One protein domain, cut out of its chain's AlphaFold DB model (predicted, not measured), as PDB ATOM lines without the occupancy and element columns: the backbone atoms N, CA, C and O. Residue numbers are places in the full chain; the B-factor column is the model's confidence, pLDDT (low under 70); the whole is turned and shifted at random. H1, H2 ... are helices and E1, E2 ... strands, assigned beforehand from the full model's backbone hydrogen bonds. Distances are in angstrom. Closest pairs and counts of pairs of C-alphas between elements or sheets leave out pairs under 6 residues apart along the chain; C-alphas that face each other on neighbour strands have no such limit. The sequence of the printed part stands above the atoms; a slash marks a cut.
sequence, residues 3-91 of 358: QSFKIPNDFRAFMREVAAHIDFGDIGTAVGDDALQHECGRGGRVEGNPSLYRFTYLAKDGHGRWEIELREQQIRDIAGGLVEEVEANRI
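AT A GLANCE: This is residues 3 to 91 of the 358 residues of an uncharacterized protein of Kofleriaceae bacterium (UniProt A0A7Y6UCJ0). One strongly twisted sheet of six strands has both helices on one face and the other face bare; the long helix H1 lies over E2 and E3 and runs along them, and the short H2 packs on H1. At the far end of the sheet E6 and E1 turn well away from the line of the strands E5 to E2. The printed part has 89 residues, with two named helices and six named strands in the order E1 H1 E2 E3 E4 E5 H2 E6; the sheet order is E1 E6 E5 E4 E3 E2, antiparallel throughout, and the class is mixed, helices and strands. The whole is compact, with a radius of gyration of the C-alphas of 11.9 A and spans of 33 by 24 by 22 A.

HOW THE PARTS SIT: E2 (residues 36 to 38), E3 (41 to 45), E4 (52 to 58) and E5 (65 to 71) form a meander, each strand the antiparallel neighbour of the one before, and each successive pair is a hairpin. Within hydrogen-bond range are N 36 and O 43 of E2 and E3, 2.8 A, N 56 and O 42 of E4 and E3, 2.8 A, and N 68 and O 55 of E5 and E4, 2.8 A. E6 (85 to 90) pairs in a staggered way: its residues 89 to 90 pair with E5, with N 89 and O 67 at 2.9 A, and its residues 85 to 88 pair with the edge strand E1 (3 to 6), with N 5 and O 86 at 2.8 A. H1 (9 to 23) is on the sheet at a height of 9.6 A, in two layers, a helix on one face of a sheet. It lies over E2 and, only just, over E3, with 3 of its C-alphas on E3, and runs along the strands, at 25 degrees to E2 on the local plane. The closest C-alphas of H1 and E2 are those of Phe 14 and His 38, 6.3 A apart. H2 (72 to 79) is on the same face, at a height of 6.4 A and over none of the strands, but only just, with 2 of its C-alphas on E5. H1 and H2 touch, the C-alphas of Arg 16 and Ala 79 being closest at 4.5 A, at a steep tilt of 43 degrees, opposite ways. In H1 and H2 every O i to N i+4 pair is within hydrogen-bond range.

IN THESE COORDINATES: E1 begins at C-alpha 3, (14.067, -43.844, 28.013). H1 is 20.9 A long from first to last C-alpha, E5 19.8 A and E4 19.7 A. E6 ends at C-alpha 90, (14.042, -37.393, 25.064).

THE WHOLE: The C-alphas farthest apart are those of Gly 25 and His 63, 34.3 A. The printed part has no cut, and its one long link is H1 to E2, residues 24 to 35. Mean pLDDT of the printed part is 84.1; residues 25 to 30 and 61 to 63 are under 70.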
ATOM      1  N   GLN A   3      14.807 -42.796  28.703       88.31
ATOM      2  CA  GLN A   3      14.067 -43.844  28.013       88.31
ATOM      3  C   GLN A   3      15.006 -44.580  27.048       88.31
ATOM      4  O   GLN A   3      16.065 -44.057  26.691       88.31
ATOM      5  N   SER A   4      14.637 -45.799  26.642       88.69
ATOM      6  CA  SER A   4      15.462 -46.571  25.704       88.69
ATOM      7  C   SER A   4      15.516 -45.874  24.342       88.69
ATOM      8  O   SER A   4      14.483 -45.536  23.758       88.69
ATOM      9  N   PHE A   5      16.732 -45.659  23.851       90.81
ATOM     10  CA  PHE A   5      17.037 -45.129  22.535       90.81
ATOM     11  C   PHE A   5      17.697 -46.213  21.694       90.81
ATOM     12  O   PHE A   5      18.841 -46.609  21.929       90.81
ATOM     13  N   LYS A   6      16.966 -46.674  20.678       92.19
ATOM     14  CA  LYS A   6      17.485 -47.612  19.689       92.19
ATOM     15  C   LYS A   6      18.431 -46.894  18.744       92.19
ATOM     16  O   LYS A   6      18.005 -45.967  18.063       92.19
ATOM     17  N   ILE A   7      19.673 -47.362  18.672       92.44
ATOM     18  CA  ILE A   7      20.764 -46.719  17.942       92.44
ATOM     19  C   ILE A   7      20.518 -46.780  16.428       92.44
ATOM     20  O   ILE A   7      20.579 -47.863  15.835       92.44
ATOM     21  N   PRO A   8      20.299 -45.632  15.769       91.81
ATOM     22  CA  PRO A   8      20.149 -45.569  14.323       91.81
ATOM     23  C   PRO A   8      21.505 -45.685  13.606       91.81
ATOM     24  O   PRO A   8      22.568 -45.441  14.181       91.81
ATOM     25  N   ASN A   9      21.488 -46.068  12.325       90.88
ATOM     26  CA  ASN A   9      22.715 -46.318  11.553       90.88
ATOM     27  C   ASN A   9      23.586 -45.066  11.356       90.88
ATOM     28  O   ASN A   9      24.807 -45.177  11.282       90.88
ATOM     29  N   ASP A  10      22.972 -43.894  11.254       88.06
ATOM     30  CA  ASP A  10      23.650 -42.599  11.151       88.06
ATOM     31  C   ASP A  10      24.268 -42.168  12.485       88.06
ATOM     32  O   ASP A  10      25.414 -41.731  12.492       88.06
ATOM     33  N   PHE A  11      23.587 -42.372  13.616       91.94
ATOM     34  CA  PHE A  11      24.208 -42.170  14.930       91.94
ATOM     35  C   PHE A  11      25.395 -43.119  15.141       91.94
ATOM     36  O   PHE A  11      26.439 -42.728  15.657       91.94
ATOM     37  N   ARG A  12      25.281 -44.369  14.674       94.00
ATOM     38  CA  ARG A  12      26.390 -45.332  14.689       94.00
ATOM     39  C   ARG A  12      27.568 -44.877  13.826       94.00
ATOM     40  O   ARG A  12      28.711 -45.071  14.230       94.00
ATOM     41  N   ALA A  13      27.307 -44.303  12.652       90.56
ATOM     42  CA  ALA A  13      28.351 -43.735  11.802       90.56
ATOM     43  C   ALA A  13      29.073 -42.585  12.518       90.56
ATOM     44  O   ALA A  13      30.296 -42.621  12.617       90.56
ATOM     45  N   PHE A  14      28.318 -41.673  13.136       92.00
ATOM     46  CA  PHE A  14      28.882 -40.598  13.947       92.00
ATOM     47  C   PHE A  14      29.763 -41.135  15.087       92.00
ATOM     48  O   PHE A  14      30.903 -40.706  15.243       92.00
ATOM     49  N   MET A  15      29.315 -42.154  15.830       95.25
ATOM     50  CA  MET A  15      30.131 -42.758  16.895       95.25
ATOM     51  C   MET A  15      31.422 -43.415  16.388       95.25
ATOM     52  O   MET A  15      32.393 -43.465  17.139       95.25
ATOM     53  N   ARG A  16      31.488 -43.887  15.133       92.88
ATOM     54  CA  ARG A  16      32.752 -44.382  14.547       92.88
ATOM     55  C   ARG A  16      33.757 -43.264  14.339       92.88
ATOM     56  O   ARG A  16      34.937 -43.466  14.601       92.88
ATOM     57  N   GLU A  17      33.295 -42.102  13.893       89.25
ATOM     58  CA  GLU A  17      34.150 -40.926  13.756       89.25
ATOM     59  C   GLU A  17      34.643 -40.465  15.125       89.25
ATOM     60  O   GLU A  17      35.841 -40.271  15.309       89.25
ATOM     61  N   VAL A  18      33.752 -40.380  16.117       89.31
ATOM     62  CA  VAL A  18      34.127 -40.024  17.492       89.31
ATOM     63  C   VAL A  18      35.128 -41.030  18.072       89.31
ATOM     64  O   VAL A  18      36.148 -40.624  18.620       89.31
ATOM     65  N   ALA A  19      34.885 -42.336  17.922       90.50
ATOM     66  CA  ALA A  19      35.802 -43.376  18.392       90.50
ATOM     67  C   ALA A  19      37.191 -43.244  17.754       90.50
ATOM     68  O   ALA A  19      38.190 -43.348  18.461       90.50
ATOM     69  N   ALA A  20      37.259 -42.935  16.453       88.00
ATOM     70  CA  ALA A  20      38.528 -42.665  15.789       88.00
ATOM     71  C   ALA A  20      39.261 -41.482  16.445       88.00
ATOM     72  O   ALA A  20      40.428 -41.621  16.797       88.00
ATOM     73  N   HIS A  21      38.583 -40.358  16.700       84.38
ATOM     74  CA  HIS A  21      39.198 -39.204  17.376       84.38
ATOM     75  C   HIS A  21      39.722 -39.552  18.779       84.38
ATOM     76  O   HIS A  21      40.810 -39.114  19.159       84.38
ATOM     77  N   ILE A  22      38.983 -40.376  19.533       84.12
ATOM     78  CA  ILE A  22      39.411 -40.852  20.856       84.12
ATOM     79  C   ILE A  22      40.664 -41.731  20.729       84.12
ATOM     80  O   ILE A  22      41.632 -41.539  21.465       84.12
ATOM     81  N   ASP A  23      40.674 -42.679  19.793       83.19
ATOM     82  CA  ASP A  23      41.766 -43.645  19.642       83.19
ATOM     83  C   ASP A  23      43.055 -43.009  19.084       83.19
ATOM     84  O   ASP A  23      44.154 -43.460  19.415       83.19
ATOM     85  N   PHE A  24      42.947 -41.928  18.301       79.50
ATOM     86  CA  PHE A  24      44.095 -41.153  17.807       79.50
ATOM     87  C   PHE A  24      44.626 -40.108  18.805       79.50
ATOM     88  O   PHE A  24      45.647 -39.475  18.536       79.50
ATOM     89  N   GLY A  25      43.993 -39.951  19.974       66.38
ATOM     90  CA  GLY A  25      44.475 -39.069  21.041       66.38
ATOM     91  C   GLY A  25      44.264 -37.571  20.785       66.38
ATOM     92  O   GLY A  25      44.841 -36.755  21.502       66.38
ATOM     93  N   ASP A  26      43.405 -37.197  19.833       65.00
ATOM     94  CA  ASP A  26      43.105 -35.802  19.457       65.00
ATOM     95  C   ASP A  26      42.067 -35.148  20.407       65.00
ATOM     96  O   ASP A  26      41.247 -34.316  20.039       65.00
ATOM     97  N   ILE A  27      42.063 -35.577  21.677       57.66
ATOM     98  CA  ILE A  27      40.998 -35.312  22.667       57.66
ATOM     99  C   ILE A  27      41.134 -33.918  23.306       57.66
ATOM    100  O   ILE A  27      40.188 -33.406  23.904       57.66
ATOM    101  N   GLY A  28      42.301 -33.274  23.182       57.06
ATOM    102  CA  GLY A  28      42.578 -31.969  23.796       57.06
ATOM    103  C   GLY A  28      41.671 -30.830  23.309       57.06
ATOM    104  O   GLY A  28      41.554 -29.819  23.996       57.06
ATOM    105  N   THR A  29      41.014 -31.004  22.161       55.50
ATOM    106  CA  THR A  29      40.166 -30.006  21.488       55.50
ATOM    107  C   THR A  29      38.673 -30.359  21.503       55.50
ATOM    108  O   THR A  29      37.853 -29.523  21.137       55.50
ATOM    109  N   ALA A  30      38.291 -31.552  21.975       65.06
ATOM    110  CA  ALA A  30      36.926 -32.082  21.878       65.06
ATOM    111  C   ALA A  30      36.046 -31.800  23.121       65.06
ATOM    112  O   ALA A  30      35.226 -32.636  23.504       65.06
ATOM    113  N   VAL A  31      36.244 -30.667  23.803       74.44
ATOM    114  CA  VAL A  31      35.488 -30.293  25.017       74.44
ATOM    115  C   VAL A  31      34.366 -29.316  24.661       74.44
ATOM    116  O   VAL A  31      34.620 -28.304  24.015       74.44
ATOM    117  N   GLY A  32      33.145 -29.602  25.122       71.00
ATOM    118  CA  GLY A  32      31.956 -28.774  24.888       71.00
ATOM    119  C   GLY A  32      30.929 -29.405  23.942       71.00
ATOM    120  O   GLY A  32      31.222 -30.353  23.217       71.00
ATOM    121  N   ASP A  33      29.710 -28.864  23.953       71.12
ATOM    122  CA  ASP A  33      28.531 -29.468  23.305       71.12
ATOM    123  C   ASP A  33      28.569 -29.445  21.761       71.12
ATOM    124  O   ASP A  33      27.800 -30.156  21.113       71.12
ATOM    125  N   ASP A  34      29.478 -28.666  21.170       71.38
ATOM    126  CA  ASP A  34      29.645 -28.479  19.720       71.38
ATOM    127  C   ASP A  34      31.019 -28.932  19.199       71.38
ATOM    128  O   ASP A  34      31.358 -28.662  18.044       71.38
ATOM    129  N   ALA A  35      31.825 -29.591  20.035       78.12
ATOM    130  CA  ALA A  35      33.223 -29.874  19.715       78.12
ATOM    131  C   ALA A  35      33.395 -30.917  18.595       78.12
ATOM    132  O   ALA A  35      34.370 -30.878  17.849       78.12
ATOM    133  N   LEU A  36      32.432 -31.832  18.457       81.75
ATOM    134  CA  LEU A  36      32.345 -32.826  17.392       81.75
ATOM    135  C   LEU A  36      30.967 -32.720  16.735       81.75
ATOM    136  O   LEU A  36      29.941 -32.776  17.417       81.75
ATOM    137  N   GLN A  37      30.938 -32.575  15.409       80.25
ATOM    138  CA  GLN A  37      29.714 -32.327  14.644       80.25
ATOM    139  C   GLN A  37      29.562 -33.321  13.494       80.25
ATOM    140  O   GLN A  37      30.529 -33.641  12.808       80.25
ATOM    141  N   HIS A  38      28.329 -33.765  13.269       79.00
ATOM    142  CA  HIS A  38      27.929 -34.636  12.171       79.00
ATOM    143  C   HIS A  38      26.517 -34.257  11.701       79.00
ATOM    144  O   HIS A  38      25.745 -33.621  12.418       79.00
ATOM    145  N   GLU A  39      26.119 -34.699  10.509       73.00
ATOM    146  CA  GLU A  39      24.790 -34.429   9.933       73.00
ATOM    147  C   GLU A  39      23.607 -34.829  10.841       73.00
ATOM    148  O   GLU A  39      22.525 -34.253  10.748       73.00
ATOM    149  N   CYS A  40      23.798 -35.816  11.723       77.75
ATOM    150  CA  CYS A  40      22.747 -36.410  12.554       77.75
ATOM    151  C   CYS A  40      22.842 -35.997  14.029       77.75
ATOM    152  O   CYS A  40      22.005 -36.394  14.840       77.75
ATOM    153  N   GLY A  41      23.859 -35.225  14.415       82.56
ATOM    154  CA  GLY A  41      24.092 -34.926  15.817       82.56
ATOM    155  C   GLY A  41      25.388 -34.186  16.087       82.56
ATOM    156  O   GLY A  41      26.212 -33.957  15.206       82.56
ATOM    157  N   ARG A  42      25.559 -33.812  17.346       84.25
ATOM    158  CA  ARG A  42      26.749 -33.124  17.841       84.25
ATOM    159  C   ARG A  42      27.037 -33.517  19.274       84.25
ATOM    160  O   ARG A  42      26.168 -34.080  19.939       84.25
ATOM    161  N   GLY A  43      28.220 -33.193  19.754       87.44
ATOM    162  CA  GLY A  43      28.542 -33.320  21.161       87.44
ATOM    163  C   GLY A  43      30.023 -33.200  21.417       87.44
ATOM    164  O   GLY A  43      30.813 -32.852  20.542       87.44
ATOM    165  N   GLY A  44      30.402 -33.561  22.627       87.88
ATOM    166  CA  GLY A  44      31.794 -33.581  23.020       87.88
ATOM    167  C   GLY A  44      31.946 -34.042  24.450       87.88
ATOM    168  O   GLY A  44      31.006 -34.523  25.095       87.88
ATOM    169  N   ARG A  45      33.173 -33.932  24.940       88.56
ATOM    170  CA  ARG A  45      33.509 -34.284  26.308       88.56
ATOM    171  C   ARG A  45      32.930 -33.248  27.262       88.56
ATOM    172  O   ARG A  45      33.056 -32.044  27.028       88.56
ATOM    173  N   VAL A  46      32.337 -33.718  28.354       85.06
ATOM    174  CA  VAL A  46      31.765 -32.852  29.386       85.06
ATOM    175  C   VAL A  46      32.892 -32.147  30.138       85.06
ATOM    176  O   VAL A  46      33.840 -32.778  30.620       85.06
ATOM    177  N   GLU A  47      32.796 -30.823  30.250       77.88
ATOM    178  CA  GLU A  47      33.762 -30.033  31.007       77.88
ATOM    179  C   GLU A  47      33.791 -30.494  32.475       77.88
ATOM    180  O   GLU A  47      32.759 -30.707  33.110       77.88
ATOM    181  N   GLY A  48      34.990 -30.730  33.013       78.75
ATOM    182  CA  GLY A  48      35.164 -31.242  34.376       78.75
ATOM    183  C   GLY A  48      34.923 -32.748  34.566       78.75
ATOM    184  O   GLY A  48      35.225 -33.257  35.645       78.75
ATOM    185  N   ASN A  49      34.472 -33.494  33.546       82.69
ATOM    186  CA  ASN A  49      34.384 -34.957  33.601       82.69
ATOM    187  C   ASN A  49      35.068 -35.612  32.387       82.69
ATOM    188  O   ASN A  49      34.457 -35.768  31.331       82.69
ATOM    189  N   PRO A  50      36.327 -36.067  32.529       78.19
ATOM    190  CA  PRO A  50      37.115 -36.553  31.403       78.19
ATOM    191  C   PRO A  50      36.623 -37.871  30.800       78.19
ATOM    192  O   PRO A  50      37.091 -38.256  29.738       78.19
ATOM    193  N   SER A  51      35.714 -38.566  31.484       82.31
ATOM    194  CA  SER A  51      35.242 -39.902  31.112       82.31
ATOM    195  C   SER A  51      33.844 -39.917  30.497       82.31
ATOM    196  O   SER A  51      33.350 -40.987  30.135       82.31
ATOM    197  N   LEU A  52      33.199 -38.751  30.418       89.81
ATOM    198  CA  LEU A  52      31.811 -38.607  30.010       89.81
ATOM    199  C   LEU A  52      31.715 -37.690  28.797       89.81
ATOM    200  O   LEU A  52      32.293 -36.603  28.769       89.81
ATOM    201  N   TYR A  53      30.945 -38.137  27.820       91.81
ATOM    202  CA  TYR A  53      30.608 -37.388  26.626       91.81
ATOM    203  C   TYR A  53      29.107 -37.179  26.606       91.81
ATOM    204  O   TYR A  53      28.346 -38.078  26.973       91.81
ATOM    205  N   ARG A  54      28.690 -35.999  26.167       92.56
ATOM    206  CA  ARG A  54      27.284 -35.673  25.968       92.56
ATOM    207  C   ARG A  54      27.058 -35.403  24.496       92.56
ATOM    208  O   ARG A  54      27.763 -34.594  23.896       92.56
ATOM    209  N   PHE A  55      26.075 -36.091  23.930       90.81
ATOM    210  CA  PHE A  55      25.683 -35.948  22.539       90.81
ATOM    211  C   PHE A  55      24.219 -35.552  22.428       90.81
ATOM    212  O   PHE A  55      23.361 -36.069  23.138       90.81
ATOM    213  N   THR A  56      23.935 -34.666  21.483       88.94
ATOM    214  CA  THR A  56      22.588 -34.392  20.993       88.94
ATOM    215  C   THR A  56      22.408 -35.107  19.659       88.94
ATOM    216  O   THR A  56      23.104 -34.791  18.694       88.94
ATOM    217  N   TYR A  57      21.468 -36.048  19.589       87.81
ATOM    218  CA  TYR A  57      21.066 -36.724  18.356       87.81
ATOM    219  C   TYR A  57      19.759 -36.148  17.809       87.81
ATOM    220  O   TYR A  57      18.815 -35.851  18.550       87.81
ATOM    221  N   LEU A  58      19.719 -36.010  16.487       81.94
ATOM    222  CA  LEU A  58      18.655 -35.381  15.727       81.94
ATOM    223  C   LEU A  58      18.175 -36.380  14.673       81.94
ATOM    224  O   LEU A  58      18.882 -36.677  13.710       81.94
ATOM    225  N   ALA A  59      16.977 -36.922  14.872       77.94
ATOM    226  CA  ALA A  59      16.414 -37.924  13.983       77.94
ATOM    227  C   ALA A  59      16.150 -37.353  12.581       77.94
ATOM    228  O   ALA A  59      15.821 -36.178  12.414       77.94
ATOM    229  N   LYS A  60      16.256 -38.214  11.561       70.31
ATOM    230  CA  LYS A  60      16.040 -37.852  10.146       70.31
ATOM    231  C   LYS A  60      14.650 -37.302   9.839       70.31
ATOM    232  O   LYS A  60      14.486 -36.612   8.841       70.31
ATOM    233  N   ASP A  61      13.663 -37.631  10.666       62.97
ATOM    234  CA  ASP A  61      12.309 -37.095  10.560       62.97
ATOM    235  C   ASP A  61      12.205 -35.634  11.029       62.97
ATOM    236  O   ASP A  61      11.161 -35.021  10.856       62.97
ATOM    237  N   GLY A  62      13.267 -35.068  11.615       54.69
ATOM    238  CA  GLY A  62      13.306 -33.699  12.128       54.69
ATOM    239  C   GLY A  62      12.582 -33.497  13.464       54.69
ATOM    240  O   GLY A  62      12.729 -32.437  14.075       54.69
ATOM    241  N   HIS A  63      11.859 -34.506  13.956       56.50
ATOM    242  CA  HIS A  63      10.983 -34.404  15.125       56.50
ATOM    243  C   HIS A  63      11.553 -35.127  16.354       56.50
ATOM    244  O   HIS A  63      11.336 -34.704  17.491       56.50
ATOM    245  N   GLY A  64      12.324 -36.202  16.165       74.06
ATOM    246  CA  GLY A  64      12.971 -36.915  17.268       74.06
ATOM    247  C   GLY A  64      14.255 -36.232  17.747       74.06
ATOM    248  O   GLY A  64      15.238 -36.187  17.010       74.06
ATOM    249  N   ARG A  65      14.291 -35.762  19.002       81.19
ATOM    250  CA  ARG A  65      15.498 -35.189  19.628       81.19
ATOM    251  C   ARG A  65      15.869 -35.921  20.910       81.19
ATOM    252  O   ARG A  65      15.009 -36.202  21.749       81.19
ATOM    253  N   TRP A  66      17.156 -36.212  21.053       88.69
ATOM    254  CA  TRP A  66      17.666 -37.042  22.137       88.69
ATOM    255  C   TRP A  66      18.974 -36.494  22.681       88.69
ATOM    256  O   TRP A  66      19.877 -36.171  21.913       88.69
ATOM    257  N   GLU A  67      19.080 -36.428  24.001       91.06
ATOM    258  CA  GLU A  67      20.335 -36.199  24.705       91.06
ATOM    259  C   GLU A  67      20.845 -37.539  25.235       91.06
ATOM    260  O   GLU A  67      20.111 -38.285  25.890       91.06
ATOM    261  N   ILE A  68      22.094 -37.854  24.917       93.88
ATOM    262  CA  ILE A  68      22.700 -39.158  25.161       93.88
ATOM    263  C   ILE A  68      24.034 -38.928  25.858       93.88
ATOM    264  O   ILE A  68      24.942 -38.315  25.295       93.88
ATOM    265  N   GLU A  69      24.160 -39.432  27.081       94.69
ATOM    266  CA  GLU A  69      25.421 -39.411  27.816       94.69
ATOM    267  C   GLU A  69      26.115 -40.765  27.687       94.69
ATOM    268  O   GLU A  69      25.553 -41.807  28.025       94.69
ATOM    269  N   LEU A  70      27.345 -40.754  27.178       93.81
ATOM    270  CA  LEU A  70      28.111 -41.959  26.875       93.81
ATOM    271  C   LEU A  70      29.502 -41.882  27.493       93.81
ATOM    272  O   LEU A  70      30.158 -40.842  27.494       93.81
ATOM    273  N   ARG A  71      29.985 -43.022  27.979       93.12
ATOM    274  CA  ARG A  71      31.397 -43.213  28.323       93.12
ATOM    275  C   ARG A  71      32.181 -43.663  27.100       93.12
ATOM    276  O   ARG A  71      31.620 -44.278  26.196       93.12
ATOM    277  N   GLU A  72      33.494 -43.466  27.114       90.75
ATOM    278  CA  GLU A  72      34.365 -43.851  25.991       90.75
ATOM    279  C   GLU A  72      34.195 -45.307  25.547       90.75
ATOM    280  O   GLU A  72      34.152 -45.591  24.353       90.75
ATOM    281  N   GLN A  73      34.059 -46.241  26.496       92.19
ATOM    282  CA  GLN A  73      33.836 -47.646  26.154       92.19
ATOM    283  C   GLN A  73      32.505 -47.846  25.417       92.19
ATOM    284  O   GLN A  73      32.471 -48.550  24.416       92.19
ATOM    285  N   GLN A  74      31.437 -47.166  25.843       93.38
ATOM    286  CA  GLN A  74      30.136 -47.247  25.173       93.38
ATOM    287  C   GLN A  74      30.202 -46.661  23.761       93.38
ATOM    288  O   GLN A  74      29.618 -47.230  22.848       93.38
ATOM    289  N   ILE A  75      30.953 -45.575  23.550       93.56
ATOM    290  CA  ILE A  75      31.177 -45.009  22.209       93.56
ATOM    291  C   ILE A  75      31.820 -46.060  21.291       93.56
ATOM    292  O   ILE A  75      31.329 -46.290  20.185       93.56
ATOM    293  N   ARG A  76      32.865 -46.754  21.764       92.44
ATOM    294  CA  ARG A  76      33.530 -47.834  21.010       92.44
ATOM    295  C   ARG A  76      32.601 -49.016  20.744       92.44
ATOM    296  O   ARG A  76      32.560 -49.520  19.623       92.44
ATOM    297  N   ASP A  77      31.823 -49.427  21.741       93.31
ATOM    298  CA  ASP A  77      30.892 -50.549  21.612       93.31
ATOM    299  C   ASP A  77      29.773 -50.234  20.602       93.31
ATOM    300  O   ASP A  77      29.404 -51.083  19.786       93.31
ATOM    301  N   ILE A  78      29.278 -48.991  20.579       95.38
ATOM    302  CA  ILE A  78      28.313 -48.517  19.580       95.38
ATOM    303  C   ILE A  78      28.953 -48.475  18.190       95.38
ATOM    304  O   ILE A  78      28.381 -49.011  17.238       95.38
ATOM    305  N   ALA A  79      30.146 -47.888  18.064       93.25
ATOM    306  CA  ALA A  79      30.887 -47.793  16.806       93.25
ATOM    307  C   ALA A  79      31.140 -49.175  16.172       93.25
ATOM    308  O   ALA A  79      30.962 -49.353  14.956       93.25
ATOM    309  N   GLY A  80      31.486 -50.158  17.012       90.38
ATOM    310  CA  GLY A  80      31.688 -51.563  16.656       90.38
ATOM    311  C   GLY A  80      30.400 -52.359  16.417       90.38
ATOM    312  O   GLY A  80      30.469 -53.492  15.950       90.38
ATOM    313  N   GLY A  81      29.227 -51.780  16.693       91.31
ATOM    314  CA  GLY A  81      27.931 -52.441  16.527       91.31
ATOM    315  C   GLY A  81      27.632 -53.517  17.577       91.31
ATOM    316  O   GLY A  81      26.812 -54.390  17.315       91.31
ATOM    317  N   LEU A  82      28.290 -53.462  18.739       91.38
ATOM    318  CA  LEU A  82      28.087 -54.379  19.867       91.38
ATOM    319  C   LEU A  82      26.890 -53.981  20.742       91.38
ATOM    320  O   LEU A  82      26.372 -54.807  21.491       91.38
ATOM    321  N   VAL A  83      26.453 -52.721  20.648       92.44
ATOM    322  CA  VAL A  83      25.310 -52.169  21.381       92.44
ATOM    323  C   VAL A  83      24.253 -51.694  20.386       92.44
ATOM    324  O   VAL A  83      24.550 -50.981  19.422       92.44
ATOM    325  N   GLU A  84      23.005 -52.099  20.622       90.25
ATOM    326  CA  GLU A  84      21.853 -51.720  19.792       90.25
ATOM    327  C   GLU A  84      20.955 -50.667  20.448       90.25
ATOM    328  O   GLU A  84      20.250 -49.951  19.737       90.25
ATOM    329  N   GLU A  85      21.017 -50.514  21.775       91.88
ATOM    330  CA  GLU A  85      20.203 -49.561  22.533       91.88
ATOM    331  C   GLU A  85      20.993 -48.942  23.693       91.88
ATOM    332  O   GLU A  85      21.843 -49.598  24.298       91.88
ATOM    333  N   VAL A  86      20.696 -47.683  24.017       93.50
ATOM    334  CA  VAL A  86      21.242 -46.967  25.182       93.50
ATOM    335  C   VAL A  86      20.152 -46.178  25.892       93.50
ATOM    336  O   VAL A  86      19.102 -45.894  25.321       93.50
ATOM    337  N   GLU A  87      20.403 -45.798  27.142       92.06
ATOM    338  CA  GLU A  87      19.553 -44.822  27.813       92.06
ATOM    339  C   GLU A  87      19.801 -43.426  27.244       92.06
ATOM    340  O   GLU A  87      20.943 -42.992  27.088       92.06
ATOM    341  N   ALA A  88      18.718 -42.717  26.954       90.62
ATOM    342  CA  ALA A  88      18.774 -41.345  26.495       90.62
ATOM    343  C   ALA A  88      17.596 -40.553  27.049       90.62
ATOM    344  O   ALA A  88      16.506 -41.082  27.277       90.62
ATOM    345  N   ASN A  89      17.791 -39.258  27.233       89.81
ATOM    346  CA  ASN A  89      16.713 -38.360  27.597       89.81
ATOM    347  C   ASN A  89      16.073 -37.845  26.312       89.81
ATOM    348  O   ASN A  89      16.741 -37.211  25.492       89.81
ATOM    349  N   ARG A  90      14.771 -38.096  26.123       82.69
ATOM    350  CA  ARG A  90      14.042 -37.393  25.064       82.69
ATOM    351  C   ARG A  90      14.035 -35.923  25.427       82.69
ATOM    352  O   ARG A  90      13.549 -35.548  26.494       82.69
ATOM    353  N   ILE A  91      14.556 -35.113  24.527       76.25
ATOM    354  CA  ILE A  91      14.389 -33.674  24.610       76.25
ATOM    355  C   ILE A  91      12.937 -33.437  24.186       76.25
ATOM    356  O   ILE A  91      12.530 -33.906  23.120       76.25
TER     357      ILE A  91